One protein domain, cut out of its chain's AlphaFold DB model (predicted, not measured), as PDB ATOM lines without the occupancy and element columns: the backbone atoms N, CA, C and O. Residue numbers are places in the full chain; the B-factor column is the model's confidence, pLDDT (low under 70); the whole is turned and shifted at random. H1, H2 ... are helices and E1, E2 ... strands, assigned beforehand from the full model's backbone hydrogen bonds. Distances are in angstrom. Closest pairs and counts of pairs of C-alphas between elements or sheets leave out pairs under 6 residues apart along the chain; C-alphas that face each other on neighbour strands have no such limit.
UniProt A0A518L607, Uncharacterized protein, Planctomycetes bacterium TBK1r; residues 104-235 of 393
ATOM      1  N   LEU A 104      -6.884  80.454  13.058       91.44
ATOM      2  CA  LEU A 104      -6.875  81.570  12.100       91.44
ATOM      3  C   LEU A 104      -5.927  82.657  12.571       91.44
ATOM      4  O   LEU A 104      -5.035  83.040  11.820       91.44
ATOM      5  N   VAL A 105      -6.048  83.035  13.842       92.75
ATOM      6  CA  VAL A 105      -5.129  83.961  14.510       92.75
ATOM      7  C   VAL A 105      -3.687  83.461  14.409       92.75
ATOM      8  O   VAL A 105      -2.797  84.216  14.038       92.75
ATOM      9  N   ASN A 106      -3.450  82.163  14.612       92.38
ATOM     10  CA  ASN A 106      -2.113  81.582  14.474       92.38
ATOM     11  C   ASN A 106      -1.574  81.640  13.032       92.38
ATOM     12  O   ASN A 106      -0.370  81.795  12.837       92.38
ATOM     13  N   GLN A 107      -2.418  81.476  12.005       92.62
ATOM     14  CA  GLN A 107      -1.981  81.651  10.611       92.62
ATOM     15  C   GLN A 107      -1.705  83.124  10.290       92.62
ATOM     16  O   GLN A 107      -0.738  83.408   9.589       92.62
ATOM     17  N   LEU A 108      -2.514  84.038  10.828       95.00
ATOM     18  CA  LEU A 108      -2.325  85.478  10.691       95.00
ATOM     19  C   LEU A 108      -0.989  85.906  11.315       95.00
ATOM     20  O   LEU A 108      -0.151  86.486  10.634       95.00
ATOM     21  N   ALA A 109      -0.727  85.491  12.556       95.69
ATOM     22  CA  ALA A 109       0.538  85.730  13.244       95.69
ATOM     23  C   ALA A 109       1.745  85.185  12.464       95.69
ATOM     24  O   ALA A 109       2.792  85.823  12.419       95.69
ATOM     25  N   LYS A 110       1.606  84.024  11.804       96.00
ATOM     26  CA  LYS A 110       2.646  83.478  10.917       96.00
ATOM     27  C   LYS A 110       2.854  84.319   9.664       96.00
ATOM     28  O   LYS A 110       3.998  84.528   9.278       96.00
ATOM     29  N   ALA A 111       1.780  84.777   9.022       96.94
ATOM     30  CA  ALA A 111       1.871  85.638   7.846       96.94
ATOM     31  C   ALA A 111       2.694  86.898   8.154       96.94
ATOM     32  O   ALA A 111       3.646  87.200   7.436       96.94
ATOM     33  N   PHE A 112       2.413  87.555   9.279       97.19
ATOM     34  CA  PHE A 112       3.145  88.744   9.722       97.19
ATOM     35  C   PHE A 112       4.562  88.466  10.252       97.19
ATOM     36  O   PHE A 112       5.365  89.386  10.361       97.19
ATOM     37  N   SER A 113       4.953  87.204  10.454       95.88
ATOM     38  CA  SER A 113       6.371  86.849  10.623       95.88
ATOM     39  C   SER A 113       7.189  87.023   9.329       95.88
ATOM     40  O   SER A 113       8.411  86.889   9.368       95.88
ATOM     41  N   THR A 114       6.549  87.296   8.180       94.75
ATOM     42  CA  THR A 114       7.225  87.548   6.888       94.75
ATOM     43  C   THR A 114       7.433  89.029   6.563       94.75
ATOM     44  O   THR A 114       8.219  89.343   5.674       94.75
ATOM     45  N   GLY A 115       6.753  89.935   7.272       93.88
ATOM     46  CA  GLY A 115       6.759  91.373   7.005       93.88
ATOM     47  C   GLY A 115       5.697  92.106   7.832       93.88
ATOM     48  O   GLY A 115       4.797  91.478   8.385       93.88
ATOM     49  N   GLN A 116       5.796  93.432   7.909       93.25
ATOM     50  CA  GLN A 116       4.936  94.267   8.759       93.25
ATOM     51  C   GLN A 116       3.615  94.669   8.095       93.25
ATOM     52  O   GLN A 116       2.647  94.948   8.800       93.25
ATOM     53  N   TYR A 117       3.569  94.687   6.762       94.19
ATOM     54  CA  TYR A 117       2.449  95.234   6.000       94.19
ATOM     55  C   TYR A 117       1.932  94.234   4.973       94.19
ATOM     56  O   TYR A 117       2.708  93.511   4.342       94.19
ATOM     57  N   CYS A 118       0.619  94.201   4.767       95.31
ATOM     58  CA  CYS A 118       0.011  93.393   3.715       95.31
ATOM     59  C   CYS A 118      -1.264  94.052   3.197       95.31
ATOM     60  O   CYS A 118      -2.092  94.477   3.989       95.31
ATOM     61  N   GLU A 119      -1.458  94.102   1.882       94.31
ATOM     62  CA  GLU A 119      -2.756  94.473   1.311       94.31
ATOM     63  C   GLU A 119      -3.843  93.487   1.779       94.31
ATOM     64  O   GLU A 119      -3.631  92.269   1.777       94.31
ATOM     65  N   ILE A 120      -5.016  93.993   2.165       94.31
ATOM     66  CA  ILE A 120      -6.078  93.172   2.754       94.31
ATOM     67  C   ILE A 120      -6.546  92.060   1.811       94.31
ATOM     68  O   ILE A 120      -6.642  90.911   2.233       94.31
ATOM     69  N   GLU A 121      -6.727  92.339   0.516       93.19
ATOM     70  CA  GLU A 121      -7.133  91.335  -0.478       93.19
ATOM     71  C   GLU A 121      -6.114  90.199  -0.601       93.19
ATOM     72  O   GLU A 121      -6.454  89.007  -0.594       93.19
ATOM     73  N   ARG A 122      -4.833  90.575  -0.650       95.00
ATOM     74  CA  ARG A 122      -3.699  89.651  -0.696       95.00
ATOM     75  C   ARG A 122      -3.673  88.759   0.543       95.00
ATOM     76  O   ARG A 122      -3.502  87.537   0.418       95.00
ATOM     77  N   LEU A 123      -3.852  89.348   1.723       96.75
ATOM     78  CA  LEU A 123      -3.853  88.639   2.996       96.75
ATOM     79  C   LEU A 123      -5.048  87.687   3.103       96.75
ATOM     80  O   LEU A 123      -4.856  86.500   3.371       96.75
ATOM     81  N   SER A 124      -6.263  88.162   2.817       95.56
ATOM     82  CA  SER A 124      -7.494  87.369   2.876       95.56
ATOM     83  C   SER A 124      -7.434  86.162   1.941       95.56
ATOM     84  O   SER A 124      -7.702  85.034   2.368       95.56
ATOM     85  N   ALA A 125      -6.994  86.349   0.692       93.62
ATOM     86  CA  ALA A 125      -6.831  85.251  -0.259       93.62
ATOM     87  C   ALA A 125      -5.806  84.209   0.222       93.62
ATOM     88  O   ALA A 125      -6.015  82.998   0.071       93.62
ATOM     89  N   THR A 126      -4.713  84.670   0.838       95.25
ATOM     90  CA  THR A 126      -3.673  83.798   1.398       95.25
ATOM     91  C   THR A 126      -4.196  83.008   2.596       95.25
ATOM     92  O   THR A 126      -3.998  81.792   2.658       95.25
ATOM     93  N   MET A 127      -4.941  83.651   3.501       93.50
ATOM     94  CA  MET A 127      -5.574  82.993   4.648       93.50
ATOM     95  C   MET A 127      -6.552  81.907   4.197       93.50
ATOM     96  O   MET A 127      -6.445  80.761   4.639       93.50
ATOM     97  N   VAL A 128      -7.432  82.211   3.236       90.31
ATOM     98  CA  VAL A 128      -8.349  81.217   2.657       90.31
ATOM     99  C   VAL A 128      -7.581  80.016   2.106       90.31
ATOM    100  O   VAL A 128      -7.942  78.860   2.342       90.31
ATOM    101  N   ASN A 129      -6.488  80.262   1.385       89.06
ATOM    102  CA  ASN A 129      -5.682  79.203   0.794       89.06
ATOM    103  C   ASN A 129      -4.947  78.337   1.839       89.06
ATOM    104  O   ASN A 129      -4.910  77.105   1.709       89.06
ATOM    105  N   ALA A 130      -4.402  78.955   2.888       88.50
ATOM    106  CA  ALA A 130      -3.733  78.257   3.983       88.50
ATOM    107  C   ALA A 130      -4.693  77.296   4.708       88.50
ATOM    108  O   ALA A 130      -4.363  76.138   5.000       88.50
ATOM    109  N   PHE A 131      -5.932  77.739   4.908       81.00
ATOM    110  CA  PHE A 131      -6.946  76.980   5.626       81.00
ATOM    111  C   PHE A 131      -7.638  75.876   4.845       81.00
ATOM    112  O   PHE A 131      -8.065  74.893   5.454       81.00
ATOM    113  N   ARG A 132      -7.701  75.958   3.511       74.25
ATOM    114  CA  ARG A 132      -8.269  74.879   2.679       74.25
ATOM    115  C   ARG A 132      -7.649  73.509   2.973       74.25
ATOM    116  O   ARG A 132      -8.335  72.496   2.863       74.25
ATOM    117  N   SER A 133      -6.386  73.458   3.404       65.81
ATOM    118  CA  SER A 133      -5.726  72.206   3.808       65.81
ATOM    119  C   SER A 133      -6.312  71.560   5.067       65.81
ATOM    120  O   SER A 133      -6.255  70.336   5.202       65.81
ATOM    121  N   ARG A 134      -6.880  72.365   5.973       65.19
ATOM    122  CA  ARG A 134      -7.477  71.938   7.248       65.19
ATOM    123  C   ARG A 134      -8.948  71.547   7.110       65.19
ATOM    124  O   ARG A 134      -9.437  70.779   7.927       65.19
ATOM    125  N   ALA A 135      -9.624  71.988   6.048       59.72
ATOM    126  CA  ALA A 135     -11.036  71.695   5.779       59.72
ATOM    127  C   ALA A 135     -11.324  70.240   5.337       59.72
ATOM    128  O   ALA A 135     -12.463  69.895   5.015       59.72
ATOM    129  N   LYS A 136     -10.318  69.351   5.318       52.25
ATOM    130  CA  LYS A 136     -10.498  67.913   5.050       52.25
ATOM    131  C   LYS A 136     -11.229  67.241   6.223       52.25
ATOM    132  O   LYS A 136     -10.591  66.570   7.026       52.25
ATOM    133  N   GLY A 137     -12.549  67.416   6.343       51.62
ATOM    134  CA  GLY A 137     -13.281  66.716   7.405       51.62
ATOM    135  C   GLY A 137     -14.713  67.098   7.786       51.62
ATOM    136  O   GLY A 137     -15.152  66.525   8.775       51.62
ATOM    137  N   LYS A 138     -15.448  67.945   7.033       54.47
ATOM    138  CA  LYS A 138     -16.915  68.237   7.140       54.47
ATOM    139  C   LYS A 138     -17.351  69.618   7.665       54.47
ATOM    140  O   LYS A 138     -18.542  69.885   7.590       54.47
ATOM    141  N   LEU A 139     -16.463  70.503   8.120       56.47
ATOM    142  CA  LEU A 139     -16.866  71.868   8.506       56.47
ATOM    143  C   LEU A 139     -16.437  72.879   7.430       56.47
ATOM    144  O   LEU A 139     -15.269  72.858   7.025       56.47
ATOM    145  N   PRO A 140     -17.357  73.715   6.912       63.72
ATOM    146  CA  PRO A 140     -17.038  74.682   5.871       63.72
ATOM    147  C   PRO A 140     -16.097  75.754   6.425       63.72
ATOM    148  O   PRO A 140     -16.328  76.320   7.490       63.72
ATOM    149  N   PHE A 141     -15.023  76.032   5.693       74.62
ATOM    150  CA  PHE A 141     -14.156  77.171   5.983       74.62
ATOM    151  C   PHE A 141     -14.855  78.477   5.550       74.62
ATOM    152  O   PHE A 141     -15.531  78.449   4.514       74.62
ATOM    153  N   PRO A 142     -14.709  79.597   6.287       84.38
ATOM    154  CA  PRO A 142     -15.305  80.881   5.928       84.38
ATOM    155  C   PRO A 142     -14.977  81.320   4.487       84.38
ATOM    156  O   PRO A 142     -13.837  81.171   4.032       84.38
ATOM    157  N   PRO A 143     -15.964  81.872   3.757       89.62
ATOM    158  CA  PRO A 143     -15.755  82.544   2.476       89.62
ATOM    159  C   PRO A 143     -14.710  83.667   2.550       89.62
ATOM    160  O   PRO A 143     -14.384  84.161   3.630       89.62
ATOM    161  N   LEU A 144     -14.191  84.080   1.388       91.62
ATOM    162  CA  LEU A 144     -13.176  85.137   1.291       91.62
ATOM    163  C   LEU A 144     -13.660  86.433   1.944       91.62
ATOM    164  O   LEU A 144     -12.907  87.068   2.672       91.62
ATOM    165  N   GLU A 145     -14.921  86.768   1.706       91.88
ATOM    166  CA  GLU A 145     -15.622  87.935   2.221       91.88
ATOM    167  C   GLU A 145     -15.625  87.924   3.753       91.88
ATOM    168  O   GLU A 145     -15.193  88.882   4.377       91.88
ATOM    169  N   VAL A 146     -15.982  86.796   4.371       92.81
ATOM    170  CA  VAL A 146     -15.993  86.653   5.836       92.81
ATOM    171  C   VAL A 146     -14.583  86.792   6.423       92.81
ATOM    172  O   VAL A 146     -14.393  87.444   7.446       92.81
ATOM    173  N   VAL A 147     -13.568  86.212   5.772       94.38
ATOM    174  CA  VAL A 147     -12.166  86.348   6.209       94.38
ATOM    175  C   VAL A 147     -11.670  87.789   6.070       94.38
ATOM    176  O   VAL A 147     -10.928  88.264   6.928       94.38
ATOM    177  N   ARG A 148     -12.063  88.488   5.003       94.56
ATOM    178  CA  ARG A 148     -11.726  89.896   4.775       94.56
ATOM    179  C   ARG A 148     -12.343  90.794   5.836       94.56
ATOM    180  O   ARG A 148     -11.629  91.601   6.420       94.56
ATOM    181  N   GLU A 149     -13.616  90.590   6.147       92.12
ATOM    182  CA  GLU A 149     -14.319  91.360   7.177       92.12
ATOM    183  C   GLU A 149     -13.775  91.092   8.576       92.12
ATOM    184  O   GLU A 149     -13.683  92.003   9.402       92.12
ATOM    185  N   TYR A 150     -13.315  89.867   8.831       94.44
ATOM    186  CA  TYR A 150     -12.558  89.576  10.038       94.44
ATOM    187  C   TYR A 150     -11.266  90.379  10.106       94.44
ATOM    188  O   TYR A 150     -11.020  91.046  11.102       94.44
ATOM    189  N   ILE A 151     -10.459  90.368   9.045       95.06
ATOM    190  CA  ILE A 151      -9.205  91.129   9.006       95.06
ATOM    191  C   ILE A 151      -9.458  92.642   9.106       95.06
ATOM    192  O   ILE A 151      -8.643  93.347   9.683       95.06
ATOM    193  N   ARG A 152     -10.574  93.160   8.589       90.81
ATOM    194  CA  ARG A 152     -10.911  94.589   8.694       90.81
ATOM    195  C   ARG A 152     -11.279  94.979  10.132       90.81
ATOM    196  O   ARG A 152     -10.764  95.954  10.686       90.81
ATOM    197  N   ASN A 153     -12.119  94.170  10.775       88.12
ATOM    198  CA  ASN A 153     -12.769  94.527  12.041       88.12
ATOM    199  C   ASN A 153     -12.176  93.831  13.281       88.12
ATOM    200  O   ASN A 153     -12.612  94.083  14.398       88.12
ATOM    201  N   SER A 154     -11.160  92.983  13.115       91.06
ATOM    202  CA  SER A 154     -10.467  92.294  14.210       91.06
ATOM    203  C   SER A 154      -9.727  93.269  15.128       91.06
ATOM    204  O   SER A 154      -9.096  94.224  14.664       91.06
ATOM    205  N   LYS A 155      -9.707  92.996  16.438       88.12
ATOM    206  CA  LYS A 155      -8.917  93.791  17.400       88.12
ATOM    207  C   LYS A 155      -7.403  93.575  17.260       88.12
ATOM    208  O   LYS A 155      -6.605  94.373  17.752       88.12
ATOM    209  N   LEU A 156      -7.010  92.489  16.591       91.75
ATOM    210  CA  LEU A 156      -5.622  92.082  16.363       91.75
ATOM    211  C   LEU A 156      -5.009  92.734  15.123       91.75
ATOM    212  O   LEU A 156      -3.839  92.508  14.830       91.75
ATOM    213  N   THR A 157      -5.778  93.526  14.382       93.06
ATOM    214  CA  THR A 157      -5.345  94.145  13.129       93.06
ATOM    215  C   THR A 157      -5.695  95.622  13.109       93.06
ATOM    216  O   THR A 157      -6.672  96.075  13.713       93.06
ATOM    217  N   GLU A 158      -4.877  96.385  12.402       90.50
ATOM    218  CA  GLU A 158      -5.185  97.749  12.008       90.50
ATOM    219  C   GLU A 158      -5.153  97.814  10.482       90.50
ATOM    220  O   GLU A 158      -4.276  97.226   9.852       90.50
ATOM    221  N   VAL A 159      -6.139  98.487   9.891       89.50
ATOM    222  CA  VAL A 159      -6.251  98.645   8.441       89.50
ATOM    223  C   VAL A 159      -6.229 100.129   8.120       89.50
ATOM    224  O   VAL A 159      -6.992 100.895   8.706       89.50
ATOM    225  N   LYS A 160      -5.308 100.523   7.240       85.19
ATOM    226  CA  LYS A 160      -5.123 101.893   6.754       85.19
ATOM    227  C   LYS A 160      -4.879 101.855   5.254       85.19
ATOM    228  O   LYS A 160      -3.900 101.258   4.812       85.19
ATOM    229  N   ASN A 161      -5.730 102.520   4.485       82.88
ATOM    230  CA  ASN A 161      -5.739 102.521   3.028       82.88
ATOM    231  C   ASN A 161      -5.661 101.098   2.459       82.88
ATOM    232  O   ASN A 161      -4.796 100.820   1.632       82.88
ATOM    233  N   GLU A 162      -6.500 100.176   2.944       88.12
ATOM    234  CA  GLU A 162      -6.480  98.753   2.550       88.12
ATOM    235  C   GLU A 162      -5.171  97.991   2.884       88.12
ATOM    236  O   GLU A 162      -5.005  96.829   2.499       88.12
ATOM    237  N   VAL A 163      -4.244  98.602   3.629       91.38
ATOM    238  CA  VAL A 163      -3.026  97.962   4.146       91.38
ATOM    239  C   VAL A 163      -3.246  97.543   5.589       91.38
ATOM    240  O   VAL A 163      -3.564  98.354   6.454       91.38
ATOM    241  N   VAL A 164      -3.029  96.264   5.846       94.56
ATOM    242  CA  VAL A 164      -3.168  95.623   7.145       94.56
ATOM    243  C   VAL A 164      -1.820  95.596   7.858       94.56
ATOM    244  O   VAL A 164      -0.818  95.149   7.289       94.56
ATOM    245  N   SER A 165      -1.818  95.997   9.124       93.88
ATOM    246  CA  SER A 165      -0.785  95.693  10.114       93.88
ATOM    247  C   SER A 165      -1.359  94.798  11.219       93.88
ATOM    248  O   SER A 165      -2.571  94.742  11.448       93.88
ATOM    249  N   PHE A 166      -0.483  94.057  11.898       94.69
ATOM    250  CA  PHE A 166      -0.862  93.118  12.952       94.69
ATOM    251  C   PHE A 166      -0.378  93.593  14.316       94.69
ATOM    252  O   PHE A 166       0.796  93.904  14.499       94.69
ATOM    253  N   ASN A 167      -1.299  93.609  15.274       90.81
ATOM    254  CA  ASN A 167      -1.113  94.111  16.633       90.81
ATOM    255  C   ASN A 167      -0.976  92.981  17.673       90.81
ATOM    256  O   ASN A 167      -1.049  93.246  18.871       90.81
ATOM    257  N   GLY A 168      -0.847  91.725  17.236       87.94
ATOM    258  CA  GLY A 168      -0.669  90.564  18.110       87.94
ATOM    259  C   GLY A 168       0.763  90.026  18.126       87.94
ATOM    260  O   GLY A 168       1.635  90.481  17.385       87.94
ATOM    261  N   ASP A 169       0.986  89.000  18.944       91.56
ATOM    262  CA  ASP A 169       2.278  88.321  19.022       91.56
ATOM    263  C   ASP A 169       2.562  87.508  17.753       91.56
ATOM    264  O   ASP A 169       1.725  86.734  17.277       91.56
ATOM    265  N   LEU A 170       3.772  87.658  17.213       93.75
ATOM    266  CA  LEU A 170       4.210  86.901  16.044       93.75
ATOM    267  C   LEU A 170       4.408  85.424  16.386       93.75
ATOM    268  O   LEU A 170       4.917  85.056  17.447       93.75
ATOM    269  N   ALA A 171       4.053  84.558  15.441       91.19
ATOM    270  CA  ALA A 171       4.202  83.124  15.622       91.19
ATOM    271  C   ALA A 171       5.605  82.656  15.222       91.19
ATOM    272  O   ALA A 171       6.144  83.043  14.179       91.19
ATOM    273  N   ALA A 172       6.161  81.736  16.011       93.19
ATOM    274  CA  ALA A 172       7.402  81.059  15.665       93.19
ATOM    275  C   ALA A 172       7.244  80.242  14.371       93.19
ATOM    276  O   ALA A 172       6.270  79.500  14.181       93.19
ATOM    277  N   LEU A 173       8.239  80.360  13.492       96.44
ATOM    278  CA  LEU A 173       8.320  79.606  12.247       96.44
ATOM    279  C   LEU A 173       9.096  78.309  12.470       96.44
ATOM    280  O   LEU A 173      10.160  78.308  13.090       96.44
ATOM    281  N   ASN A 174       8.581  77.199  11.945       96.50
ATOM    282  CA  ASN A 174       9.317  75.933  11.919       96.50
ATOM    283  C   ASN A 174      10.436  75.957  10.844       96.50
ATOM    284  O   ASN A 174      10.473  76.879  10.031       96.50
ATOM    285  N   PRO A 175      11.340  74.959  10.784       98.25
ATOM    286  CA  PRO A 175      12.477  74.997   9.858       98.25
ATOM    287  C   PRO A 175      12.103  75.161   8.375       98.25
ATOM    288  O   PRO A 175      12.687  75.995   7.689       98.25
ATOM    289  N   ILE A 176      11.083  74.442   7.883       98.25
ATOM    290  CA  ILE A 176      10.661  74.569   6.477       98.25
ATOM    291  C   ILE A 176      10.025  75.937   6.202       98.25
ATOM    292  O   ILE A 176      10.218  76.504   5.131       98.25
ATOM    293  N   GLU A 177       9.300  76.495   7.172       97.88
ATOM    294  CA  GLU A 177       8.756  77.853   7.110       97.88
ATOM    295  C   GLU A 177       9.880  78.904   7.065       97.88
ATOM    296  O   GLU A 177       9.822  79.816   6.244       97.88
ATOM    297  N   GLN A 178      10.935  78.743   7.872       98.19
ATOM    298  CA  GLN A 178      12.117  79.615   7.847       98.19
ATOM    299  C   GLN A 178      12.853  79.539   6.503       98.19
ATOM    300  O   GLN A 178      13.221  80.574   5.954       98.19
ATOM    301  N   ASP A 179      13.026  78.340   5.940       98.44
ATOM    302  CA  ASP A 179      13.647  78.164   4.623       98.44
ATOM    303  C   ASP A 179      12.810  78.791   3.496       98.44
ATOM    304  O   ASP A 179      13.381  79.375   2.573       98.44
ATOM    305  N   VAL A 180      11.473  78.709   3.569       98.25
ATOM    306  CA  VAL A 180      10.569  79.404   2.635       98.25
ATOM    307  C   VAL A 180      10.757  80.916   2.723       98.25
ATOM    308  O   VAL A 180      10.891  81.564   1.685       98.25
ATOM    309  N   VAL A 181      10.803  81.475   3.939       97.56
ATOM    310  CA  VAL A 181      11.018  82.916   4.135       97.56
ATOM    311  C   VAL A 181      12.387  83.343   3.626       97.56
ATOM    312  O   VAL A 181      12.487  84.296   2.858       97.56
ATOM    313  N   SER A 182      13.425  82.590   3.984       97.25
ATOM    314  CA  SER A 182      14.795  82.817   3.534       97.25
ATOM    315  C   SER A 182      14.869  82.880   2.008       97.25
ATOM    316  O   SER A 182      15.382  83.857   1.473       97.25
ATOM    317  N   PHE A 183      14.271  81.919   1.299       98.12
ATOM    318  CA  PHE A 183      14.264  81.904  -0.164       98.12
ATOM    319  C   PHE A 183      13.457  83.057  -0.772       98.12
ATOM    320  O   PHE A 183      13.971  83.799  -1.608       98.12
ATOM    321  N   LEU A 184      12.194  83.220  -0.365       97.56
ATOM    322  CA  LEU A 184      11.295  84.201  -0.981       97.56
ATOM    323  C   LEU A 184      11.654  85.649  -0.627       97.56
ATOM    324  O   LEU A 184      11.271  86.544  -1.362       97.56
ATOM    325  N   SER A 185      12.420  85.890   0.442       95.44
ATOM    326  CA  SER A 185      12.946  87.227   0.759       95.44
ATOM    327  C   SER A 185      13.975  87.744  -0.257       95.44
ATOM    328  O   SER A 185      14.241  88.939  -0.298       95.44
ATOM    329  N   GLN A 186      14.565  86.853  -1.063       95.62
ATOM    330  CA  GLN A 186      15.624  87.185  -2.027       95.62
ATOM    331  C   GLN A 186      15.102  87.393  -3.454       95.62
ATOM    332  O   GLN A 186      15.881  87.687  -4.359       95.62
ATOM    333  N   VAL A 187      13.803  87.191  -3.683       95.00
ATOM    334  CA  VAL A 187      13.184  87.276  -5.008       95.00
ATOM    335  C   VAL A 187      11.874  88.045  -4.923       95.00
ATOM    336  O   VAL A 187      11.141  87.931  -3.950       95.00
ATOM    337  N   GLU A 188      11.538  88.794  -5.970       92.62
ATOM    338  CA  GLU A 188      10.234  89.462  -6.048       92.62
ATOM    339  C   GLU A 188       9.097  88.430  -6.156       92.62
ATOM    340  O   GLU A 188       8.091  88.494  -5.450       92.62
ATOM    341  N   PHE A 189       9.286  87.427  -7.017       95.50
ATOM    342  CA  PHE A 189       8.407  86.272  -7.138       95.50
ATOM    343  C   PHE A 189       9.139  85.070  -7.747       95.50
ATOM    344  O   PHE A 189      10.210  85.184  -8.341       95.50
ATOM    345  N   THR A 190       8.524  83.896  -7.634       97.38
ATOM    346  CA  THR A 190       8.976  82.649  -8.259       97.38
ATOM    347  C   THR A 190       7.790  81.816  -8.759       97.38
ATOM    348  O   THR A 190       6.631  82.185  -8.565       97.38
ATOM    349  N   ASP A 191       8.055  80.676  -9.391       96.81
ATOM    350  CA  ASP A 191       7.045  79.669  -9.714       96.81
ATOM    351  C   ASP A 191       7.062  78.499  -8.705       96.81
ATOM    352  O   ASP A 191       8.026  78.273  -7.968       96.81
ATOM    353  N   SER A 192       5.986  77.703  -8.680       95.38
ATOM    354  CA  SER A 192       5.872  76.595  -7.719       95.38
ATOM    355  C   SER A 192       6.916  75.486  -7.888       95.38
ATOM    356  O   SER A 192       7.216  74.802  -6.915       95.38
ATOM    357  N   ARG A 193       7.435  75.250  -9.100       96.69
ATOM    358  CA  ARG A 193       8.443  74.210  -9.345       96.69
ATOM    359  C   ARG A 193       9.760  74.643  -8.720       96.69
ATOM    360  O   ARG A 193      10.308  73.886  -7.928       96.69
ATOM    361  N   THR A 194      10.181  75.871  -8.997       98.00
ATOM    362  CA  THR A 194      11.432  76.440  -8.491       98.00
ATOM    363  C   THR A 194      11.482  76.428  -6.960       98.00
ATOM    364  O   THR A 194      12.437  75.913  -6.377       98.00
ATOM    365  N   LEU A 195      10.415  76.881  -6.291       97.94
ATOM    366  CA  LEU A 195      10.345  76.847  -4.826       97.94
ATOM    367  C   LEU A 195      10.385  75.413  -4.262       97.94
ATOM    368  O   LEU A 195      11.056  75.151  -3.265       97.94
ATOM    369  N   ARG A 196       9.691  74.459  -4.896       98.25
ATOM    370  CA  ARG A 196       9.706  73.050  -4.463       98.25
ATOM    371  C   ARG A 196      11.079  72.419  -4.639       98.25
ATOM    372  O   ARG A 196      11.512  71.691  -3.751       98.25
ATOM    373  N   ASP A 197      11.747  72.690  -5.754       98.25
ATOM    374  CA  ASP A 197      13.082  72.164  -6.029       98.25
ATOM    375  C   ASP A 197      14.085  72.684  -4.999       98.25
ATOM    376  O   ASP A 197      14.820  71.882  -4.425       98.25
ATOM    377  N   TYR A 198      14.026  73.974  -4.647       98.38
ATOM    378  CA  TYR A 198      14.802  74.517  -3.530       98.38
ATOM    379  C   TYR A 198      14.543  73.752  -2.221       98.38
ATOM    380  O   TYR A 198      15.484  73.269  -1.593       98.38
ATOM    381  N   LEU A 199      13.282  73.555  -1.826       98.25
ATOM    382  CA  LEU A 199      12.963  72.841  -0.581       98.25
ATOM    383  C   LEU A 199      13.380  71.358  -0.603       98.25
ATOM    384  O   LEU A 199      13.705  70.802   0.446       98.25
ATOM    385  N   ARG A 200      13.436  70.716  -1.777       98.06
ATOM    386  CA  ARG A 200      14.006  69.365  -1.918       98.06
ATOM    387  C   ARG A 200      15.503  69.349  -1.635       98.06
ATOM    388  O   ARG A 200      15.965  68.415  -0.989       98.06
ATOM    389  N   THR A 201      16.248  70.382  -2.042       98.19
ATOM    390  CA  THR A 201      17.687  70.486  -1.711       98.19
ATOM    391  C   THR A 201      17.948  70.592  -0.204       98.19
ATOM    392  O   THR A 201      19.025  70.235   0.261       98.19
ATOM    393  N   LYS A 202      16.945  71.022   0.575       97.94
ATOM    394  CA  LYS A 202      16.965  71.063   2.047       97.94
ATOM    395  C   LYS A 202      16.530  69.744   2.708       97.94
ATOM    396  O   LYS A 202      16.387  69.694   3.924       97.94
ATOM    397  N   ASN A 203      16.345  68.672   1.931       96.94
ATOM    398  CA  ASN A 203      15.960  67.330   2.388       96.94
ATOM    399  C   ASN A 203      14.578  67.232   3.066       96.94
ATOM    400  O   ASN A 203      14.337  66.322   3.861       96.94
ATOM    401  N   TYR A 204      13.635  68.124   2.745       97.94
ATOM    402  CA  TYR A 204      12.261  67.996   3.238       97.94
ATOM    403  C   TYR A 204      11.463  66.931   2.472       97.94
ATOM    404  O   TYR A 204      11.578  66.782   1.256       97.94
ATOM    405  N   GLY A 205      10.588  66.215   3.183       97.25
ATOM    406  CA  GLY A 205       9.663  65.262   2.568       97.25
ATOM    407  C   GLY A 205       8.601  65.953   1.704       97.25
ATOM    408  O   GLY A 205       8.076  67.009   2.066       97.25
ATOM    409  N   GLU A 206       8.221  65.325   0.588       95.88
ATOM    410  CA  GLU A 206       7.332  65.917  -0.426       95.88
ATOM    411  C   GLU A 206       5.980  66.397   0.141       95.88
ATOM    412  O   GLU A 206       5.478  67.446  -0.254       95.88
ATOM    413  N   ALA A 207       5.408  65.693   1.123       93.81
ATOM    414  CA  ALA A 207       4.162  66.114   1.772       93.81
ATOM    415  C   ALA A 207       4.300  67.457   2.519       93.81
ATOM    416  O   ALA A 207       3.392  68.290   2.473       93.81
ATOM    417  N   HIS A 208       5.439  67.688   3.182       95.19
ATOM    418  CA  HIS A 208       5.726  68.951   3.864       95.19
ATOM    419  C   HIS A 208       5.970  70.076   2.862       95.19
ATOM    420  O   HIS A 208       5.444  71.171   3.046       95.19
ATOM    421  N   ILE A 209       6.682  69.781   1.773       97.12
ATOM    422  CA  ILE A 209       6.926  70.717   0.672       97.12
ATOM    423  C   ILE A 209       5.604  71.181   0.053       97.12
ATOM    424  O   ILE A 209       5.361  72.379  -0.058       97.12
ATOM    425  N   ILE A 210       4.710  70.250  -0.295       93.94
ATOM    426  CA  ILE A 210       3.392  70.576  -0.856       93.94
ATOM    427  C   ILE A 210       2.626  71.511   0.085       93.94
ATOM    428  O   ILE A 210       2.087  72.523  -0.360       93.94
ATOM    429  N   LYS A 211       2.615  71.217   1.390       92.44
ATOM    430  CA  LYS A 211       1.934  72.060   2.379       92.44
ATOM    431  C   LYS A 211       2.564  73.455   2.482       92.44
ATOM    432  O   LYS A 211       1.833  74.440   2.490       92.44
ATOM    433  N   ALA A 212       3.892  73.537   2.526       94.94
ATOM    434  CA  ALA A 212       4.638  74.789   2.648       94.94
ATOM    435  C   ALA A 212       4.545  75.685   1.399       94.94
ATOM    436  O   ALA A 212       4.685  76.898   1.508       94.94
ATOM    437  N   VAL A 213       4.274  75.111   0.223       95.06
ATOM    438  CA  VAL A 213       4.150  75.868  -1.033       95.06
ATOM    439  C   VAL A 213       2.701  76.223  -1.355       95.06
ATOM    440  O   VAL A 213       2.420  77.340  -1.779       95.06
ATOM    441  N   TYR A 214       1.768  75.286  -1.175       92.19
ATOM    442  CA  TYR A 214       0.395  75.446  -1.664       92.19
ATOM    443  C   TYR A 214      -0.624  75.777  -0.578       92.19
ATOM    444  O   TYR A 214      -1.723  76.202  -0.918       92.19
ATOM    445  N   ASN A 215      -0.304  75.591   0.703       91.25
ATOM    446  CA  ASN A 215      -1.220  75.831   1.824       91.25
ATOM    447  C   ASN A 215      -0.531  76.561   2.983       91.25
ATOM    448  O   ASN A 215      -0.880  76.362   4.148       91.25
ATOM    449  N   SER A 216       0.472  77.370   2.660       94.38
ATOM    450  CA  SER A 216       1.213  78.144   3.642       94.38
ATOM    451  C   SER A 216       0.560  79.505   3.858       94.38
ATOM    452  O   SER A 216       0.170  80.138   2.876       94.38
ATOM    453  N   PRO A 217       0.477  79.984   5.110       95.25
ATOM    454  CA  PRO A 217       0.087  81.360   5.382       95.25
ATOM    455  C   PRO A 217       1.164  82.355   4.945       95.25
ATOM    456  O   PRO A 217       0.864  83.529   4.851       95.25
ATOM    457  N   LEU A 218       2.396  81.896   4.691       96.88
ATOM    458  CA  LEU A 218       3.563  82.728   4.376       96.88
ATOM    459  C   LEU A 218       3.664  83.076   2.889       96.88
ATOM    460  O   LEU A 218       4.457  83.934   2.515       96.88
ATOM    461  N   VAL A 219       2.925  82.359   2.036       96.94
ATOM    462  CA  VAL A 219       3.110  82.377   0.584       96.94
ATOM    463  C   VAL A 219       1.835  82.852  -0.090       96.94
ATOM    464  O   VAL A 219       0.829  82.140  -0.118       96.94
ATOM    465  N   HIS A 220       1.901  84.037  -0.683       96.50
ATOM    466  CA  HIS A 220       0.860  84.519  -1.573       96.50
ATOM    467  C   HIS A 220       1.030  83.912  -2.969       96.50
ATOM    468  O   HIS A 220       2.148  83.778  -3.473       96.50
ATOM    469  N   VAL A 221      -0.093  83.559  -3.597       95.00
ATOM    470  CA  VAL A 221      -0.137  82.992  -4.949       95.00
ATOM    471  C   VAL A 221      -0.978  83.893  -5.842       95.00
ATOM    472  O   VAL A 221      -2.208  83.799  -5.835       95.00
ATOM    473  N   ASP A 222      -0.307  84.713  -6.644       93.75
ATOM    474  CA  ASP A 222      -0.944  85.555  -7.650       93.75
ATOM    475  C   ASP A 222      -1.278  84.718  -8.896       93.75
ATOM    476  O   ASP A 222      -0.442  83.991  -9.442       93.75
ATOM    477  N   LYS A 223      -2.542  84.799  -9.321       92.12
ATOM    478  CA  LYS A 223      -3.126  84.049 -10.443       92.12
ATOM    479  C   LYS A 223      -3.611  84.958 -11.576       92.12
ATOM    480  O   LYS A 223      -4.218  84.449 -12.519       92.12
ATOM    481  N   SER A 224      -3.359  86.264 -11.489       90.31
ATOM    482  CA  SER A 224      -3.811  87.294 -12.435       90.31
ATOM    483  C   SER A 224      -3.386  87.010 -13.881       90.31
ATOM    484  O   SER A 224      -4.169  87.193 -14.807       90.31
ATOM    485  N   MET A 225      -2.191  86.444 -14.071       87.50
ATOM    486  CA  MET A 225      -1.623  86.091 -15.381       87.50
ATOM    487  C   MET A 225      -2.210  84.807 -16.000       87.50
ATOM    488  O   MET A 225      -1.764  84.335 -17.044       87.50
ATOM    489  N   GLY A 226      -3.220  84.210 -15.367       85.12
ATOM    490  CA  GLY A 226      -3.885  83.016 -15.869       85.12
ATOM    491  C   GLY A 226      -3.160  81.706 -15.546       85.12
ATOM    492  O   GLY A 226      -2.157  81.632 -14.828       85.12
ATOM    493  N   ARG A 227      -3.740  80.600 -16.026       82.81
ATOM    494  CA  ARG A 227      -3.299  79.243 -15.669       82.81
ATOM    495  C   ARG A 227      -1.845  79.009 -16.089       82.81
ATOM    496  O   ARG A 227      -1.454  79.350 -17.197       82.81
ATOM    497  N   LYS A 228      -1.085  78.320 -15.228       83.38
ATOM    498  CA  LYS A 228       0.346  77.979 -15.394       83.38
ATOM    499  C   LYS A 228       1.329  79.156 -15.294       83.38
ATOM    500  O   LYS A 228       2.525  78.906 -15.371       83.38
ATOM    501  N   GLN A 229       0.861  80.381 -15.064       91.25
ATOM    502  CA  GLN A 229       1.710  81.564 -14.862       91.25
ATOM    503  C   GLN A 229       1.563  82.136 -13.446       91.25
ATOM    504  O   GLN A 229       1.617  83.343 -13.236       91.25
ATOM    505  N   TYR A 230       1.335  81.260 -12.464       95.12
ATOM    506  CA  TYR A 230       1.150  81.685 -11.080       95.12
ATOM    507  C   TYR A 230       2.470  82.147 -10.473       95.12
ATOM    508  O   TYR A 230       3.485  81.459 -10.606       95.12
ATOM    509  N   ARG A 231       2.421  83.277  -9.770       96.31
ATOM    510  CA  ARG A 231       3.572  83.882  -9.099       96.31
ATOM    511  C   ARG A 231       3.467  83.667  -7.595       96.31
ATOM    512  O   ARG A 231       2.426  83.918  -6.994       96.31
ATOM    513  N   TYR A 232       4.550  83.187  -7.002       97.19
ATOM    514  CA  TYR A 232       4.677  82.862  -5.585       97.19
ATOM    515  C   TYR A 232       5.611  83.876  -4.934       97.19
ATOM    516  O   TYR A 232       6.723  84.073  -5.415       97.19
ATOM    517  N   SER A 233       5.164  84.520  -3.862       97.00
ATOM    518  CA  SER A 233       5.917  85.555  -3.137       97.00
ATOM    519  C   SER A 233       5.543  85.548  -1.653       97.00
ATOM    520  O   SER A 233       4.557  84.909  -1.270       97.00
ATOM    521  N   LEU A 234       6.324  86.227  -0.805       97.25
ATOM    522  CA  LEU A 234       5.974  86.386   0.611       97.25
ATOM    523  C   LEU A 234       4.652  87.120   0.765       97.25
ATOM    524  O   LEU A 234       4.397  88.091   0.063       97.25
ATOM    525  N   VAL A 235       3.802  86.657   1.675       96.62
ATOM    526  CA  VAL A 235       2.492  87.274   1.911       96.62
ATOM    527  C   VAL A 235       2.617  88.733   2.350       96.62
ATOM    528  O   VAL A 235       1.993  89.586   1.722       96.62
TER     529      VAL A 235
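This is residues 104 to 235 of the 393 residues of an uncharacterized protein of Planctomycetes bacterium TBK1r (UniProt A0A518L607). Two clusters of three helices stand on either side of a strand hairpin, E3 and E4: H2 of the cluster H1, H2, H3 packs on E3, and H4 and H5 of the cluster H4, H5, H6 reach E4. A second small hairpin, E1 and E2, sits at the far end of the first cluster, and the loop round Gly 137 reaches outward. The printed part has 132 residues with six named helices and four named strands, in the order H1 H2 H3 E1 E2 H4 H5 H6 E3 E4; each sheet is one antiparallel pair, and the class is mixed, helices and strands. It is compact, with a radius of gyration of the C-alphas of 14.4 A, and spans 41 by 35 by 32 A.

Begin at the hairpin of E3, residues 219 to 222, and E4, residues 231 to 234; the strands are antiparallel, and N 220 and O 233 are 2.9 A apart, within hydrogen-bond range. Look next at H2, residues 120 to 132: its Thr 126 and His 220 of E3 have the closest C-alphas, 5.5 A apart. H2 touches H3, residues 144 to 153, at a steep tilt of 56 degrees, opposite ways, closest at the C-alphas of Ser 124 and Arg 148, 5.3 A. With residues 127 to 131 alone H2 touches H1, residues 104 to 112, closest at the C-alphas of Gln 107 and Met 127, 7.1 A. Farther out, E1, residues 157 to 160, and E2, residues 163 to 166, form an antiparallel hairpin, with N 165 and O 158 2.8 A apart, within hydrogen-bond range. Residues 118 to 119 pair antiparallel with residues 163 to 164 of E2. Look next at H4, residues 175 to 184: its Leu 184 and Ser 233 of E4 have the closest C-alphas of the two elements, 6.0 A apart. H5, residues 192 to 201, and H6, residues 206 to 214, are a helical hairpin at a steep tilt of 40 degrees, closest at the C-alphas of Arg 196 and Ile 209, 6.3 A. H4 touches H6, closest at the C-alphas of Glu 177 and Ala 212, 6.8 A, and touches H5, closest at those of Asp 179 and Leu 199, 7.5 A. H3 and H4 are apart. In H1, H2, H3, H4, H5 and H6 every O i to N i+4 pair is within hydrogen-bond range.

Find C-alpha 104 at (-6.875, 81.570, 12.100), where H1 begins, 12.6 A long. H2, the longest helix, runs 18.4 A from C-alpha 120 at (-6.078, 93.172, 2.754). H3 and H4 are each 14.3 A long, H5 14.6 A and H6 11.9 A. E4 ends at C-alpha 234, at (5.974, 86.386, 0.611).

The two C-alphas farthest apart are those of Asn 161 and Asn 203, 41.3 A. The printed part has no cut; the link from H2 to H3 is long, and its residues 133 to 140 have pLDDT under 70.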